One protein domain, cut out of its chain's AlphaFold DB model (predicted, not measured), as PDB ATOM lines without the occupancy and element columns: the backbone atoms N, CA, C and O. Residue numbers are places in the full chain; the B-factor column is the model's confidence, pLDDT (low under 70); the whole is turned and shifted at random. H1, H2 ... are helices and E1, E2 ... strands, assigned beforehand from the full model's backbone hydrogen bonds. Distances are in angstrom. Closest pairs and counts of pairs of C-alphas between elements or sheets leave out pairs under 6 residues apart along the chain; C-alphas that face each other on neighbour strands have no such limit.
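What this domain is: This is residues 3 to 112 of the 193 residues of the protein "Maltose regulon periplasmic protein" of [Actinobacillus] rossii (UniProt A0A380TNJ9). This is a loose, elongated chain of small strand pairings: the three-stranded sheet of E1, E2 and E6 and the parallel pair E5 and E9 lie toward one end, the pair E7 and E8 with the short helix H2 lies toward the other, and the small hairpin of E3 and E4 lies between. A long stretch with no named element, residues 92 to 108, runs back from E8 to E9. The printed part has 110 residues, with two named helices and nine named strands in the order E1 E2 E3 E4 E5 E6 H1 E7 H2 E8 E9; the largest sheet runs E2, E1, E6, all antiparallel. The class is mixed, helices and strands, but under half of the residues are in named elements. The radius of gyration of the C-alphas is 17.7 A, and they span 55 by 32 by 19 A.

Where its parts are: E1, residues 3 to 7, begins with C-alpha 3 at (2.411, 21.056, 24.732) and is 13.3 A long. E2 holds residues 13 to 17 and is 11.2 A long. E3, residues 23 to 25, E4, residues 34 to 36, and E5, residues 41 to 43, are shorter. E6, residues 51 to 55, is 13.0 A long. H1 is residues 58 to 61 and E7 residues 64 to 67. H2, residues 70 to 77, is 10.4 A long and begins with C-alpha 70 at (15.856, -2.582, 20.496). E8 is residues 88 to 91. E9, residues 109 to 111, ends with C-alpha 111 at (1.582, 30.381, 39.691).

How they stand to each other: E1 is the inner strand of its sheet. It forms an antiparallel hairpin with E2, where N 6 and O 15 are 2.8 A apart, and is antiparallel to E6, where N 5 and O 53 are 2.8 A apart. The closest C-alphas of E2 and E9 are those of Ala 14 and Ile 111, 5.6 A apart. E9 is parallel to E5, with N 42 and O 109 at 2.8 A. E3 and E4 form a hairpin, with N 25 and O 34 at 2.8 A. E3 and E7 are only just apart, their closest C-alphas 8.2 A from each other. E7 and E8 are antiparallel, with N 67 and O 88 at 2.8 A. The closest C-alphas of H1 and E8 are those of Val 61 and Lys 91, 7.6 A apart. H1 and H2 are apart, and neither is on the sheet of E1, E2 and E6. In H2 every O i to N i+4 pair is within hydrogen-bond range; H1 is too short for such a pair.

The domain as a whole: The two C-alphas farthest apart, those of Gly 46 and Ala 84, are 55.8 A from each other. The printed part has no cut. The link from E8 to E9, 17 residues, is long. Mean pLDDT of the printed part is 90.0; residues 106 to 107 and residue 112 are under 70.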
ATOM      1  N   THR A   3       2.151  19.743  24.146       94.50
ATOM      2  CA  THR A   3       2.411  21.056  24.732       94.50
ATOM      3  C   THR A   3       1.511  21.160  25.955       94.50
ATOM      4  O   THR A   3       0.359  20.725  25.911       94.50
ATOM      5  N   ALA A   4       2.024  21.725  27.044       95.56
ATOM      6  CA  ALA A   4       1.263  21.907  28.272       95.56
ATOM      7  C   ALA A   4       1.115  23.392  28.603       95.56
ATOM      8  O   ALA A   4       2.072  24.160  28.546       95.56
ATOM      9  N   VAL A   5      -0.094  23.795  28.970       95.50
ATOM     10  CA  VAL A   5      -0.402  25.120  29.502       95.50
ATOM     11  C   VAL A   5      -0.973  24.944  30.896       95.50
ATOM     12  O   VAL A   5      -1.837  24.107  31.136       95.50
ATOM     13  N   VAL A   6      -0.462  25.747  31.810       93.50
ATOM     14  CA  VAL A   6      -0.854  25.777  33.206       93.50
ATOM     15  C   VAL A   6      -1.679  27.032  33.438       93.50
ATOM     16  O   VAL A   6      -1.232  28.133  33.102       93.50
ATOM     17  N   LEU A   7      -2.863  26.864  34.020       90.94
ATOM     18  CA  LEU A   7      -3.786  27.945  34.337       90.94
ATOM     19  C   LEU A   7      -3.970  28.080  35.851       90.94
ATOM     20  O   LEU A   7      -3.997  27.073  36.567       90.94
ATOM     21  N   ASP A   8      -4.115  29.318  36.319       89.25
ATOM     22  CA  ASP A   8      -4.464  29.628  37.708       89.25
ATOM     23  C   ASP A   8      -5.938  29.305  38.035       89.25
ATOM     24  O   ASP A   8      -6.691  28.802  37.195       89.25
ATOM     25  N   SER A   9      -6.369  29.582  39.269       87.38
ATOM     26  CA  SER A   9      -7.744  29.314  39.709       87.38
ATOM     27  C   SER A   9      -8.805  30.162  38.995       87.38
ATOM     28  O   SER A   9      -9.983  29.810  39.035       87.38
ATOM     29  N   GLN A  10      -8.406  31.240  38.316       87.31
ATOM     30  CA  GLN A  10      -9.259  32.085  37.484       87.31
ATOM     31  C   GLN A  10      -9.141  31.754  35.985       87.31
ATOM     32  O   GLN A  10      -9.657  32.501  35.157       87.31
ATOM     33  N   PHE A  11      -8.504  30.630  35.631       89.12
ATOM     34  CA  PHE A  11      -8.256  30.184  34.256       89.12
ATOM     35  C   PHE A  11      -7.360  31.114  33.423       89.12
ATOM     36  O   PHE A  11      -7.326  31.000  32.195       89.12
ATOM     37  N   ASN A  12      -6.584  31.998  34.051       88.88
ATOM     38  CA  ASN A  12      -5.577  32.763  33.326       88.88
ATOM     39  C   ASN A  12      -4.343  31.900  33.081       88.88
ATOM     40  O   ASN A  12      -3.944  31.095  33.923       88.88
ATOM     41  N   VAL A  13      -3.697  32.110  31.937       89.69
ATOM     42  CA  VAL A  13      -2.437  31.439  31.610       89.69
ATOM     43  C   VAL A  13      -1.347  31.879  32.582       89.69
ATOM     44  O   VAL A  13      -0.960  33.045  32.607       89.69
ATOM     45  N   ALA A  14      -0.827  30.923  33.348       87.12
ATOM     46  CA  ALA A  14       0.213  31.148  34.345       87.12
ATOM     47  C   ALA A  14       1.589  30.631  33.903       87.12
ATOM     48  O   ALA A  14       2.609  31.237  34.223       87.12
ATOM     49  N   ALA A  15       1.637  29.527  33.153       89.31
ATOM     50  CA  ALA A  15       2.868  29.034  32.540       89.31
ATOM     51  C   ALA A  15       2.577  28.226  31.271       89.31
ATOM     52  O   ALA A  15       1.532  27.591  31.149       89.31
ATOM     53  N   THR A  16       3.537  28.210  30.350       92.00
ATOM     54  CA  THR A  16       3.466  27.430  29.110       92.00
ATOM     55  C   THR A  16       4.745  26.623  28.954       92.00
ATOM     56  O   THR A  16       5.839  27.167  29.081       92.00
ATOM     57  N   TYR A  17       4.579  25.342  28.649       93.75
ATOM     58  CA  TYR A  17       5.625  24.355  28.423       93.75
ATOM     59  C   TYR A  17       5.515  23.891  26.968       93.75
ATOM     60  O   TYR A  17       4.658  23.055  26.654       93.75
ATOM     61  N   PRO A  18       6.307  24.474  26.051       94.62
ATOM     62  CA  PRO A  18       6.247  24.127  24.638       94.62
ATOM     63  C   PRO A  18       6.686  22.679  24.404       94.62
ATOM     64  O   PRO A  18       7.426  22.098  25.199       94.62
ATOM     65  N   SER A  19       6.306  22.118  23.257       94.19
ATOM     66  CA  SER A  19       6.649  20.743  22.874       94.19
ATOM     67  C   SER A  19       8.145  20.420  22.898       94.19
ATOM     68  O   SER A  19       8.523  19.271  23.105       94.19
ATOM     69  N   SER A  20       9.013  21.426  22.769       93.00
ATOM     70  CA  SER A  20      10.466  21.281  22.891       93.00
ATOM     71  C   SER A  20      10.957  20.942  24.302       93.00
ATOM     72  O   SER A  20      12.077  20.444  24.441       93.00
ATOM     73  N   GLU A  21      10.183  21.238  25.350       94.25
ATOM     74  CA  GLU A  21      10.527  20.871  26.731       94.25
ATOM     75  C   GLU A  21      10.274  19.387  27.014       94.25
ATOM     76  O   GLU A  21      10.941  18.807  27.868       94.25
ATOM     77  N   PHE A  22       9.400  18.745  26.239       95.69
ATOM     78  CA  PHE A  22       9.148  17.316  26.339       95.69
ATOM     79  C   PHE A  22      10.266  16.531  25.658       95.69
ATOM     80  O   PHE A  22      10.450  16.583  24.441       95.69
ATOM     81  N   LYS A  23      11.036  15.784  26.448       94.75
ATOM     82  CA  LYS A  23      12.176  15.005  25.963       94.75
ATOM     83  C   LYS A  23      11.781  13.562  25.728       94.75
ATOM     84  O   LYS A  23      11.106  12.951  26.558       94.75
ATOM     85  N   PHE A  24      12.238  13.022  24.603       94.12
ATOM     86  CA  PHE A  24      12.123  11.601  24.326       94.12
ATOM     87  C   PHE A  24      12.957  10.812  25.338       94.12
ATOM     88  O   PHE A  24      14.136  11.102  25.546       94.12
ATOM     89  N   GLN A  25      12.337   9.821  25.963       93.06
ATOM     90  CA  GLN A  25      12.994   8.846  26.814       93.06
ATOM     91  C   GLN A  25      12.772   7.460  26.216       93.06
ATOM     92  O   GLN A  25      11.631   7.055  25.983       93.06
ATOM     93  N   GLU A  26      13.879   6.753  25.987       91.44
ATOM     94  CA  GLU A  26      13.889   5.358  25.554       91.44
ATOM     95  C   GLU A  26      13.179   4.466  26.588       91.44
ATOM     96  O   GLU A  26      13.127   4.776  27.788       91.44
ATOM     97  N   ALA A  27      12.644   3.340  26.118       89.19
ATOM     98  CA  ALA A  27      12.050   2.328  26.974       89.19
ATOM     99  C   ALA A  27      13.065   1.842  28.021       89.19
ATOM    100  O   ALA A  27      14.224   1.555  27.715       89.19
ATOM    101  N   SER A  28      12.632   1.768  29.276       85.56
ATOM    102  CA  SER A  28      13.474   1.382  30.405       85.56
ATOM    103  C   SER A  28      12.634   0.756  31.513       85.56
ATOM    104  O   SER A  28      11.649   1.342  31.970       85.56
ATOM    105  N   GLY A  29      13.027  -0.441  31.957       85.44
ATOM    106  CA  GLY A  29      12.246  -1.231  32.908       85.44
ATOM    107  C   GLY A  29      10.845  -1.521  32.365       85.44
ATOM    108  O   GLY A  29      10.710  -2.040  31.263       85.44
ATOM    109  N   PHE A  30       9.815  -1.147  33.127       86.50
ATOM    110  CA  PHE A  30       8.400  -1.272  32.742       86.50
ATOM    111  C   PHE A  30       7.831  -0.022  32.051       86.50
ATOM    112  O   PHE A  30       6.617   0.115  31.941       86.50
ATOM    113  N   LYS A  31       8.678   0.938  31.658       90.06
ATOM    114  CA  LYS A  31       8.238   2.170  30.996       90.06
ATOM    115  C   LYS A  31       8.599   2.119  29.522       90.06
ATOM    116  O   LYS A  31       9.779   1.996  29.194       90.06
ATOM    117  N   ASP A  32       7.612   2.309  28.662       90.56
ATOM    118  CA  ASP A  32       7.818   2.378  27.219       90.56
ATOM    119  C   ASP A  32       8.471   3.696  26.771       90.56
ATOM    120  O   ASP A  32       8.681   4.637  27.559       90.56
ATOM    121  N   ASN A  33       8.798   3.741  25.476       92.06
ATOM    122  CA  ASN A  33       9.232   4.940  24.766       92.06
ATOM    123  C   ASN A  33       8.195   6.050  24.946       92.06
ATOM    124  O   ASN A  33       7.033   5.886  24.576       92.06
ATOM    125  N   ARG A  34       8.607   7.190  25.494       93.75
ATOM    126  CA  ARG A  34       7.667   8.255  25.870       93.75
ATOM    127  C   ARG A  34       8.308   9.629  25.821       93.75
ATOM    128  O   ARG A  34       9.529   9.766  25.820       93.75
ATOM    129  N   PHE A  35       7.462  10.646  25.856       95.25
ATOM    130  CA  PHE A  35       7.863  12.034  26.024       95.25
ATOM    131  C   PHE A  35       7.604  12.479  27.456       95.25
ATOM    132  O   PHE A  35       6.509  12.272  27.972       95.25
ATOM    133  N   VAL A  36       8.608  13.079  28.095       95.69
ATOM    134  CA  VAL A  36       8.538  13.503  29.500       95.69
ATOM    135  C   VAL A  36       8.947  14.963  29.626       95.69
ATOM    136  O   VAL A  36       9.940  15.376  29.028       95.69
ATOM    137  N   ALA A  37       8.200  15.720  30.422       94.56
ATOM    138  CA  ALA A  37       8.578  17.046  30.890       94.56
ATOM    139  C   ALA A  37       8.290  17.143  32.391       94.56
ATOM    140  O   ALA A  37       7.271  16.629  32.856       94.56
ATOM    141  N   ASP A  38       9.168  17.828  33.118       92.94
ATOM    142  CA  ASP A  38       9.007  18.085  34.546       92.94
ATOM    143  C   ASP A  38       8.477  19.506  34.761       92.94
ATOM    144  O   ASP A  38       9.112  20.501  34.395       92.94
ATOM    145  N   LEU A  39       7.294  19.608  35.364       90.62
ATOM    146  CA  LEU A  39       6.623  20.879  35.612       90.62
ATOM    147  C   LEU A  39       6.855  21.304  37.068       90.62
ATOM    148  O   LEU A  39       6.157  20.874  37.981       90.62
ATOM    149  N   ASN A  40       7.836  22.182  37.283       89.94
ATOM    150  CA  ASN A  40       8.167  22.711  38.610       89.94
ATOM    151  C   ASN A  40       7.287  23.911  38.975       89.94
ATOM    152  O   ASN A  40       7.624  25.049  38.643       89.94
ATOM    153  N   LEU A  41       6.174  23.653  39.660       87.38
ATOM    154  CA  LEU A  41       5.098  24.615  39.898       87.38
ATOM    155  C   LEU A  41       4.931  24.915  41.393       87.38
ATOM    156  O   LEU A  41       4.952  24.002  42.213       87.38
ATOM    157  N   THR A  42       4.712  26.185  41.724       87.69
ATOM    158  CA  THR A  42       4.481  26.674  43.091       87.69
ATOM    159  C   THR A  42       3.222  27.537  43.110       87.69
ATOM    160  O   THR A  42       3.285  28.712  42.739       87.69
ATOM    161  N   PRO A  43       2.063  26.981  43.495       86.25
ATOM    162  CA  PRO A  43       0.829  27.752  43.621       86.25
ATOM    163  C   PRO A  43       0.968  28.893  44.638       86.25
ATOM    164  O   PRO A  43       1.660  28.756  45.650       86.25
ATOM    165  N   ALA A  44       0.309  30.021  44.377       83.69
ATOM    166  CA  ALA A  44       0.197  31.108  45.340       83.69
ATOM    167  C   ALA A  44      -0.575  30.667  46.597       83.69
ATOM    168  O   ALA A  44      -1.405  29.757  46.564       83.69
ATOM    169  N   ALA A  45      -0.329  31.350  47.718       79.94
ATOM    170  CA  ALA A  45      -1.092  31.124  48.942       79.94
ATOM    171  C   ALA A  45      -2.591  31.380  48.697       79.94
ATOM    172  O   ALA A  45      -2.962  32.426  48.165       79.94
ATOM    173  N   GLY A  46      -3.441  30.427  49.091       80.81
ATOM    174  CA  GLY A  46      -4.889  30.483  48.859       80.81
ATOM    175  C   GLY A  46      -5.339  29.995  47.477       80.81
ATOM    176  O   GLY A  46      -6.512  30.141  47.142       80.81
ATOM    177  N   GLN A  47      -4.439  29.426  46.669       82.25
ATOM    178  CA  GLN A  47      -4.800  28.747  45.430       82.25
ATOM    179  C   GLN A  47      -4.911  27.233  45.659       82.25
ATOM    180  O   GLN A  47      -3.906  26.529  45.702       82.25
ATOM    181  N   ASP A  48      -6.145  26.738  45.759       81.44
ATOM    182  CA  ASP A  48      -6.414  25.316  46.027       81.44
ATOM    183  C   ASP A  48      -6.228  24.420  44.794       81.44
ATOM    184  O   ASP A  48      -5.897  23.241  44.915       81.44
ATOM    185  N   TYR A  49      -6.432  24.977  43.596       84.25
ATOM    186  CA  TYR A  49      -6.424  24.227  42.342       84.25
ATOM    187  C   TYR A  49      -5.517  24.857  41.295       84.25
ATOM    188  O   TYR A  49      -5.316  26.073  41.231       84.25
ATOM    189  N   LEU A  50      -5.012  23.995  40.426       87.56
ATOM    190  CA  LEU A  50      -4.312  24.361  39.212       87.56
ATOM    191  C   LEU A  50      -4.899  23.558  38.063       87.56
ATOM    192  O   LEU A  50      -5.151  22.362  38.217       87.56
ATOM    193  N   TYR A  51      -5.083  24.195  36.913       93.06
ATOM    194  CA  TYR A  51      -5.575  23.502  35.730       93.06
ATOM    195  C   TYR A  51      -4.433  23.280  34.746       93.06
ATOM    196  O   TYR A  51      -3.660  24.190  34.449       93.06
ATOM    197  N   LEU A  52      -4.334  22.055  34.236       94.50
ATOM    198  CA  LEU A  52      -3.361  21.664  33.226       94.50
ATOM    199  C   LEU A  52      -4.097  21.353  31.923       94.50
ATOM    200  O   LEU A  52      -4.880  20.408  31.855       94.50
ATOM    201  N   LEU A  53      -3.816  22.131  30.883       95.06
ATOM    202  CA  LEU A  53      -4.262  21.869  29.523       95.06
ATOM    203  C   LEU A  53      -3.112  21.247  28.735       95.06
ATOM    204  O   LEU A  53      -2.118  21.912  28.449       95.06
ATOM    205  N   VAL A  54      -3.261  19.981  28.350       94.38
ATOM    206  CA  VAL A  54      -2.320  19.292  27.459       94.38
ATOM    207  C   VAL A  54      -2.944  19.193  26.075       94.38
ATOM    208  O   VAL A  54      -4.060  18.702  25.927       94.38
ATOM    209  N   TYR A  55      -2.231  19.660  25.058       94.06
ATOM    210  CA  TYR A  55      -2.685  19.623  23.669       94.06
ATOM    211  C   TYR A  55      -1.515  19.380  22.717       94.06
ATOM    212  O   TYR A  55      -0.356  19.346  23.119       94.06
ATOM    213  N   THR A  56      -1.801  19.209  21.431       94.38
ATOM    214  CA  THR A  56      -0.782  19.165  20.378       94.38
ATOM    215  C   THR A  56      -1.154  20.126  19.256       94.38
ATOM    216  O   THR A  56      -2.314  20.513  19.121       94.38
ATOM    217  N   THR A  57      -0.173  20.543  18.461       93.38
ATOM    218  CA  THR A  57      -0.381  21.437  17.316       93.38
ATOM    219  C   THR A  57      -0.259  20.660  16.010       93.38
ATOM    220  O   THR A  57       0.436  19.647  15.948       93.38
ATOM    221  N   GLN A  58      -0.866  21.157  14.928       93.81
ATOM    222  CA  GLN A  58      -0.707  20.542  13.602       93.81
ATOM    223  C   GLN A  58       0.764  20.485  13.162       93.81
ATOM    224  O   GLN A  58       1.207  19.505  12.570       93.81
ATOM    225  N   GLN A  59       1.546  21.509  13.518       93.25
ATOM    226  CA  GLN A  59       2.986  21.542  13.267       93.25
ATOM    227  C   GLN A  59       3.716  20.418  14.006       93.25
ATOM    228  O   GLN A  59       4.633  19.814  13.462       93.25
ATOM    229  N   ASP A  60       3.316  20.124  15.241       93.31
ATOM    230  CA  ASP A  60       3.917  19.054  16.027       93.31
ATOM    231  C   ASP A  60       3.459  17.664  15.598       93.31
ATOM    232  O   ASP A  60       4.219  16.716  15.768       93.31
ATOM    233  N   VAL A  61       2.254  17.522  15.049       94.69
ATOM    234  CA  VAL A  61       1.762  16.260  14.471       94.69
ATOM    235  C   VAL A  61       2.460  15.946  13.145       94.69
ATOM    236  O   VAL A  61       2.740  14.786  12.866       94.69
ATOM    237  N   ALA A  62       2.808  16.966  12.357       95.06
ATOM    238  CA  ALA A  62       3.523  16.801  11.089       95.06
ATOM    239  C   ALA A  62       5.000  16.382  11.245       95.06
ATOM    240  O   ALA A  62       5.631  15.982  10.268       95.06
ATOM    241  N   LYS A  63       5.563  16.490  12.455       93.62
ATOM    242  CA  LYS A  63       6.943  16.087  12.767       93.62
ATOM    243  C   LYS A  63       7.057  14.581  13.022       93.62
ATOM    244  O   LYS A  63       6.067  13.874  13.219       93.62
ATOM    245  N   THR A  64       8.299  14.119  13.089       94.94
ATOM    246  CA  THR A  64       8.659  12.741  13.420       94.94
ATOM    247  C   THR A  64       9.702  12.697  14.534       94.94
ATOM    248  O   THR A  64      10.349  13.701  14.848       94.94
ATOM    249  N   THR A  65       9.836  11.534  15.166       94.50
ATOM    250  CA  THR A  65      10.835  11.255  16.201       94.50
ATOM    251  C   THR A  65      11.666  10.055  15.795       94.50
ATOM    252  O   THR A  65      11.120   9.042  15.364       94.50
ATOM    253  N   MET A  66      12.978  10.152  15.988       94.31
ATOM    254  CA  MET A  66      13.895   9.038  15.778       94.31
ATOM    255  C   MET A  66      13.968   8.186  17.042       94.31
ATOM    256  O   MET A  66      14.305   8.682  18.117       94.31
ATOM    257  N   VAL A  67      13.628   6.910  16.903       94.19
ATOM    258  CA  VAL A  67      13.611   5.933  17.990       94.19
ATOM    259  C   VAL A  67      14.699   4.892  17.740       94.19
ATOM    260  O   VAL A  67      14.702   4.256  16.680       94.19
ATOM    261  N   PRO A  68      15.619   4.666  18.690       91.88
ATOM    262  CA  PRO A  68      16.646   3.653  18.524       91.88
ATOM    263  C   PRO A  68      16.021   2.246  18.516       91.88
ATOM    264  O   PRO A  68      15.166   1.945  19.353       91.88
ATOM    265  N   PRO A  69      16.446   1.345  17.611       91.31
ATOM    266  CA  PRO A  69      15.963  -0.027  17.598       91.31
ATOM    267  C   PRO A  69      16.352  -0.780  18.879       91.31
ATOM    268  O   PRO A  69      17.420  -0.511  19.446       91.31
ATOM    269  N   PRO A  70      15.583  -1.811  19.281       89.06
ATOM    270  CA  PRO A  70      15.856  -2.582  20.496       89.06
ATOM    271  C   PRO A  70      17.286  -3.134  20.580       89.06
ATOM    272  O   PRO A  70      17.891  -3.126  21.648       89.06
ATOM    273  N   ALA A  71      17.868  -3.552  19.449       90.88
ATOM    274  CA  ALA A  71      19.234  -4.074  19.401       90.88
ATOM    275  C   ALA A  71      20.297  -3.037  19.820       90.88
ATOM    276  O   ALA A  71      21.266  -3.399  20.489       90.88
ATOM    277  N   LYS A  72      20.113  -1.749  19.481       92.19
ATOM    278  CA  LYS A  72      21.011  -0.672  19.934       92.19
ATOM    279  C   LYS A  72      20.877  -0.418  21.426       92.19
ATOM    280  O   LYS A  72      21.890  -0.331  22.117       92.19
ATOM    281  N   VAL A  73      19.638  -0.313  21.909       89.88
ATOM    282  CA  VAL A  73      19.346  -0.045  23.324       89.88
ATOM    283  C   VAL A  73      19.886  -1.180  24.201       89.88
ATOM    284  O   VAL A  73      20.551  -0.923  25.199       89.88
ATOM    285  N   TYR A  74      19.704  -2.437  23.781       89.31
ATOM    286  CA  TYR A  74      20.228  -3.613  24.480       89.31
ATOM    287  C   TYR A  74      21.762  -3.649  24.528       89.31
ATOM    288  O   TYR A  74      22.348  -3.907  25.582       89.31
ATOM    289  N   ALA A  75      22.433  -3.367  23.407       92.06
ATOM    290  CA  ALA A  75      23.893  -3.310  23.370       92.06
ATOM    291  C   ALA A  75      24.436  -2.212  24.303       92.06
ATOM    292  O   ALA A  75      25.292  -2.493  25.139       92.06
ATOM    293  N   LYS A  76      23.852  -1.005  24.248       88.62
ATOM    294  CA  LYS A  76      24.176   0.123  25.139       88.62
ATOM    295  C   LYS A  76      23.983  -0.238  26.617       88.62
ATOM    296  O   LYS A  76      24.863   0.038  27.424       88.62
ATOM    297  N   ALA A  77      22.874  -0.893  26.967       87.56
ATOM    298  CA  ALA A  77      22.579  -1.305  28.342       87.56
ATOM    299  C   ALA A  77      23.512  -2.414  28.865       87.56
ATOM    300  O   ALA A  77      23.781  -2.476  30.060       87.56
ATOM    301  N   THR A  78      24.024  -3.279  27.982       93.00
ATOM    302  CA  THR A  78      24.944  -4.378  28.336       93.00
ATOM    303  C   THR A  78      26.424  -4.009  28.198       93.00
ATOM    304  O   THR A  78      27.283  -4.880  28.328       93.00
ATOM    305  N   GLY A  79      26.741  -2.736  27.920       92.00
ATOM    306  CA  GLY A  79      28.116  -2.264  27.722       92.00
ATOM    307  C   GLY A  79      28.790  -2.813  26.459       92.00
ATOM    308  O   GLY A  79      30.012  -2.764  26.340       92.00
ATOM    309  N   LYS A  80      28.011  -3.363  25.522       93.69
ATOM    310  CA  LYS A  80      28.494  -3.875  24.238       93.69
ATOM    311  C   LYS A  80      28.483  -2.767  23.191       93.69
ATOM    312  O   LYS A  80      27.686  -1.834  23.266       93.69
ATOM    313  N   GLN A  81      29.322  -2.917  22.167       91.81
ATOM    314  CA  GLN A  81      29.317  -2.016  21.020       91.81
ATOM    315  C   GLN A  81      27.940  -2.046  20.330       91.81
ATOM    316  O   GLN A  81      27.515  -3.122  19.894       91.81
ATOM    317  N   PRO A  82      27.231  -0.907  20.209       91.50
ATOM    318  CA  PRO A  82      25.959  -0.865  19.504       91.50
ATOM    319  C   PRO A  82      26.124  -1.195  18.013       91.50
ATOM    320  O   PRO A  82      27.081  -0.733  17.389       91.50
ATOM    321  N   PRO A  83      25.197  -1.962  17.414       91.94
ATOM    322  CA  PRO A  83      25.216  -2.230  15.981       91.94
ATOM    323  C   PRO A  83      24.990  -0.945  15.171       91.94
ATOM    324  O   PRO A  83      24.181  -0.090  15.542       91.94
ATOM    325  N   ALA A  84      25.657  -0.844  14.020       93.00
ATOM    326  CA  ALA A  84      25.548   0.274  13.079       93.00
ATOM    327  C   ALA A  84      24.278   0.184  12.205       93.00
ATOM    328  O   ALA A  84      24.339   0.156  10.981       93.00
ATOM    329  N   ILE A  85      23.115   0.089  12.848       92.31
ATOM    330  CA  ILE A  85      21.794   0.159  12.203       92.31
ATOM    331  C   ILE A  85      21.252   1.591  12.285       92.31
ATOM    332  O   ILE A  85      21.710   2.362  13.120       92.31
ATOM    333  N   ASN A  86      20.300   1.991  11.447       93.38
ATOM    334  CA  ASN A  86      19.697   3.330  11.542       93.38
ATOM    335  C   ASN A  86      18.591   3.377  12.608       93.38
ATOM    336  O   ASN A  86      18.051   2.337  12.991       93.38
ATOM    337  N   ASP A  87      18.284   4.578  13.101       94.00
ATOM    338  CA  ASP A  87      17.125   4.787  13.972       94.00
ATOM    339  C   ASP A  87      15.821   4.744  13.172       94.00
ATOM    340  O   ASP A  87      15.803   4.974  11.962       94.00
ATOM    341  N   ILE A  88      14.731   4.395  13.853       93.81
ATOM    342  CA  ILE A  88      13.406   4.250  13.258       93.81
ATOM    343  C   ILE A  88      12.700   5.596  13.330       93.81
ATOM    344  O   ILE A  88      12.534   6.158  14.411       93.81
ATOM    345  N   GLU A  89      12.238   6.087  12.188       95.38
ATOM    346  CA  GLU A  89      11.418   7.289  12.129       95.38
ATOM    347  C   GLU A  89       9.963   6.973  12.503       95.38
ATOM    348  O   GLU A  89       9.261   6.239  11.805       95.38
ATOM    349  N   VAL A  90       9.497   7.550  13.607       94.50
ATOM    350  CA  VAL A  90       8.128   7.395  14.106       94.50
ATOM    351  C   VAL A  90       7.346   8.678  13.859       94.50
ATOM    352  O   VAL A  90       7.712   9.752  14.341       94.50
ATOM    353  N   LYS A  91       6.237   8.566  13.121       94.62
ATOM    354  CA  LYS A  91       5.309   9.679  12.886       94.62
ATOM    355  C   LYS A  91       4.491   9.971  14.136       94.62
ATOM    356  O   LYS A  91       4.060   9.054  14.833       94.62
ATOM    357  N   HIS A  92       4.254  11.250  14.404       94.62
ATOM    358  CA  HIS A  92       3.374  11.644  15.496       94.62
ATOM    359  C   HIS A  92       1.898  11.437  15.121       94.62
ATOM    360  O   HIS A  92       1.529  11.398  13.950       94.62
ATOM    361  N   SER A  93       1.052  11.308  16.142       92.06
ATOM    362  CA  SER A  93      -0.396  11.129  16.018       92.06
ATOM    363  C   SER A  93      -1.130  12.127  16.916       92.06
ATOM    364  O   SER A  93      -0.545  12.669  17.858       92.06
ATOM    365  N   LEU A  94      -2.410  12.360  16.622       91.00
ATOM    366  CA  LEU A  94      -3.326  13.120  17.481       91.00
ATOM    367  C   LEU A  94      -3.771  12.325  18.715       91.00
ATOM    368  O   LEU A  94      -4.220  12.917  19.690       91.00
ATOM    369  N   ASN A  95      -3.634  10.999  18.671       89.75
ATOM    370  CA  ASN A  95      -4.080  10.098  19.726       89.75
ATOM    371  C   ASN A  95      -2.880   9.502  20.464       89.75
ATOM    372  O   ASN A  95      -1.839   9.235  19.859       89.75
ATOM    373  N   GLY A  96      -3.054   9.247  21.756       90.12
ATOM    374  CA  GLY A  96      -2.047   8.619  22.599       90.12
ATOM    375  C   GLY A  96      -2.490   8.560  24.055       90.12
ATOM    376  O   GLY A  96      -3.615   8.925  24.391       90.12
ATOM    377  N   GLU A  97      -1.583   8.106  24.909       93.19
ATOM    378  CA  GLU A  97      -1.774   8.055  26.352       93.19
ATOM    379  C   GLU A  97      -1.062   9.237  27.020       93.19
ATOM    380  O   GLU A  97       0.070   9.580  26.666       93.19
ATOM    381  N   VAL A  98      -1.729   9.866  27.989       93.50
ATOM    382  CA  VAL A  98      -1.159  10.942  28.805       93.50
ATOM    383  C   VAL A  98      -1.180  10.499  30.258       93.50
ATOM    384  O   VAL A  98      -2.240  10.240  30.819       93.50
ATOM    385  N   ILE A  99       0.001  10.455  30.870       94.56
ATOM    386  CA  ILE A  99       0.173  10.114  32.280       94.56
ATOM    387  C   ILE A  99       0.634  11.367  33.015       94.56
ATOM    388  O   ILE A  99       1.679  11.933  32.694       94.56
ATOM    389  N   VAL A 100      -0.136  11.782  34.019       94.00
ATOM    390  CA  VAL A 100       0.198  12.916  34.883       94.00
ATOM    391  C   VAL A 100       0.523  12.385  36.268       94.00
ATOM    392  O   VAL A 100      -0.312  11.758  36.911       94.00
ATOM    393  N   ASN A 101       1.741  12.658  36.729       93.06
ATOM    394  CA  ASN A 101       2.167  12.355  38.089       93.06
ATOM    395  C   ASN A 101       2.334  13.671  38.841       93.06
ATOM    396  O   ASN A 101       3.092  14.536  38.405       93.06
ATOM    397  N   ALA A 102       1.627  13.813  39.957       89.69
ATOM    398  CA  ALA A 102       1.707  14.987  40.810       89.69
ATOM    399  C   ALA A 102       2.364  14.611  42.138       89.69
ATOM    400  O   ALA A 102       1.958  13.656  42.799       89.69
ATOM    401  N   THR A 103       3.375  15.380  42.528       87.31
ATOM    402  CA  THR A 103       4.063  15.236  43.812       87.31
ATOM    403  C   THR A 103       4.233  16.603  44.449       87.31
ATOM    404  O   THR A 103       4.549  17.572  43.761       87.31
ATOM    405  N   THR A 104       4.072  16.682  45.767       80.31
ATOM    406  CA  THR A 104       4.329  17.917  46.511       80.31
ATOM    407  C   THR A 104       5.837  18.120  46.636       80.31
ATOM    408  O   THR A 104       6.509  17.419  47.389       80.31
ATOM    409  N   SER A 105       6.378  19.073  45.883       70.44
ATOM    410  CA  SER A 105       7.788  19.471  45.928       70.44
ATOM    411  C   SER A 105       7.914  20.986  45.797       70.44
ATOM    412  O   SER A 105       7.042  21.628  45.216       70.44
ATOM    413  N   ASN A 106       9.009  21.559  46.293       66.38
ATOM    414  CA  ASN A 106       9.276  22.992  46.170       66.38
ATOM    415  C   ASN A 106       9.584  23.350  44.705       66.38
ATOM    416  O   ASN A 106      10.720  23.203  44.252       66.38
ATOM    417  N   GLY A 107       8.569  23.788  43.958       66.69
ATOM    418  CA  GLY A 107       8.718  24.260  42.584       66.69
ATOM    419  C   GLY A 107       9.432  25.614  42.497       66.69
ATOM    420  O   GLY A 107       9.554  26.357  43.473       66.69
ATOM    421  N   THR A 108       9.900  25.960  41.299       75.06
ATOM    422  CA  THR A 108      10.607  27.225  41.033       75.06
ATOM    423  C   THR A 108       9.771  28.235  40.247       75.06
ATOM    424  O   THR A 108      10.138  29.410  40.199       75.06
ATOM    425  N   LYS A 109       8.644  27.822  39.644       78.81
ATOM    426  CA  LYS A 109       7.720  28.730  38.948       78.81
ATOM    427  C   LYS A 109       6.490  29.004  39.799       78.81
ATOM    428  O   LYS A 109       5.653  28.128  39.992       78.81
ATOM    429  N   PHE A 110       6.369  30.241  40.255       81.31
ATOM    430  CA  PHE A 110       5.196  30.708  40.977       81.31
ATOM    431  C   PHE A 110       3.991  30.878  40.045       81.31
ATOM    432  O   PHE A 110       4.108  31.513  38.998       81.31
ATOM    433  N   ILE A 111       2.842  30.335  40.442       80.94
ATOM    434  CA  ILE A 111       1.582  30.381  39.691       80.94
ATOM    435  C   ILE A 111       0.564  31.230  40.455       80.94
ATOM    436  O   ILE A 111       0.471  31.119  41.674       80.94
ATOM    437  N   GLY A 112      -0.184  32.083  39.749       67.12
ATOM    438  CA  GLY A 112      -1.229  32.921  40.349       67.12
ATOM    439  C   GLY A 112      -0.702  34.181  41.045       67.12
ATOM    440  O   GLY A 112      -1.476  34.925  41.641       67.12
TER     441      GLY A 112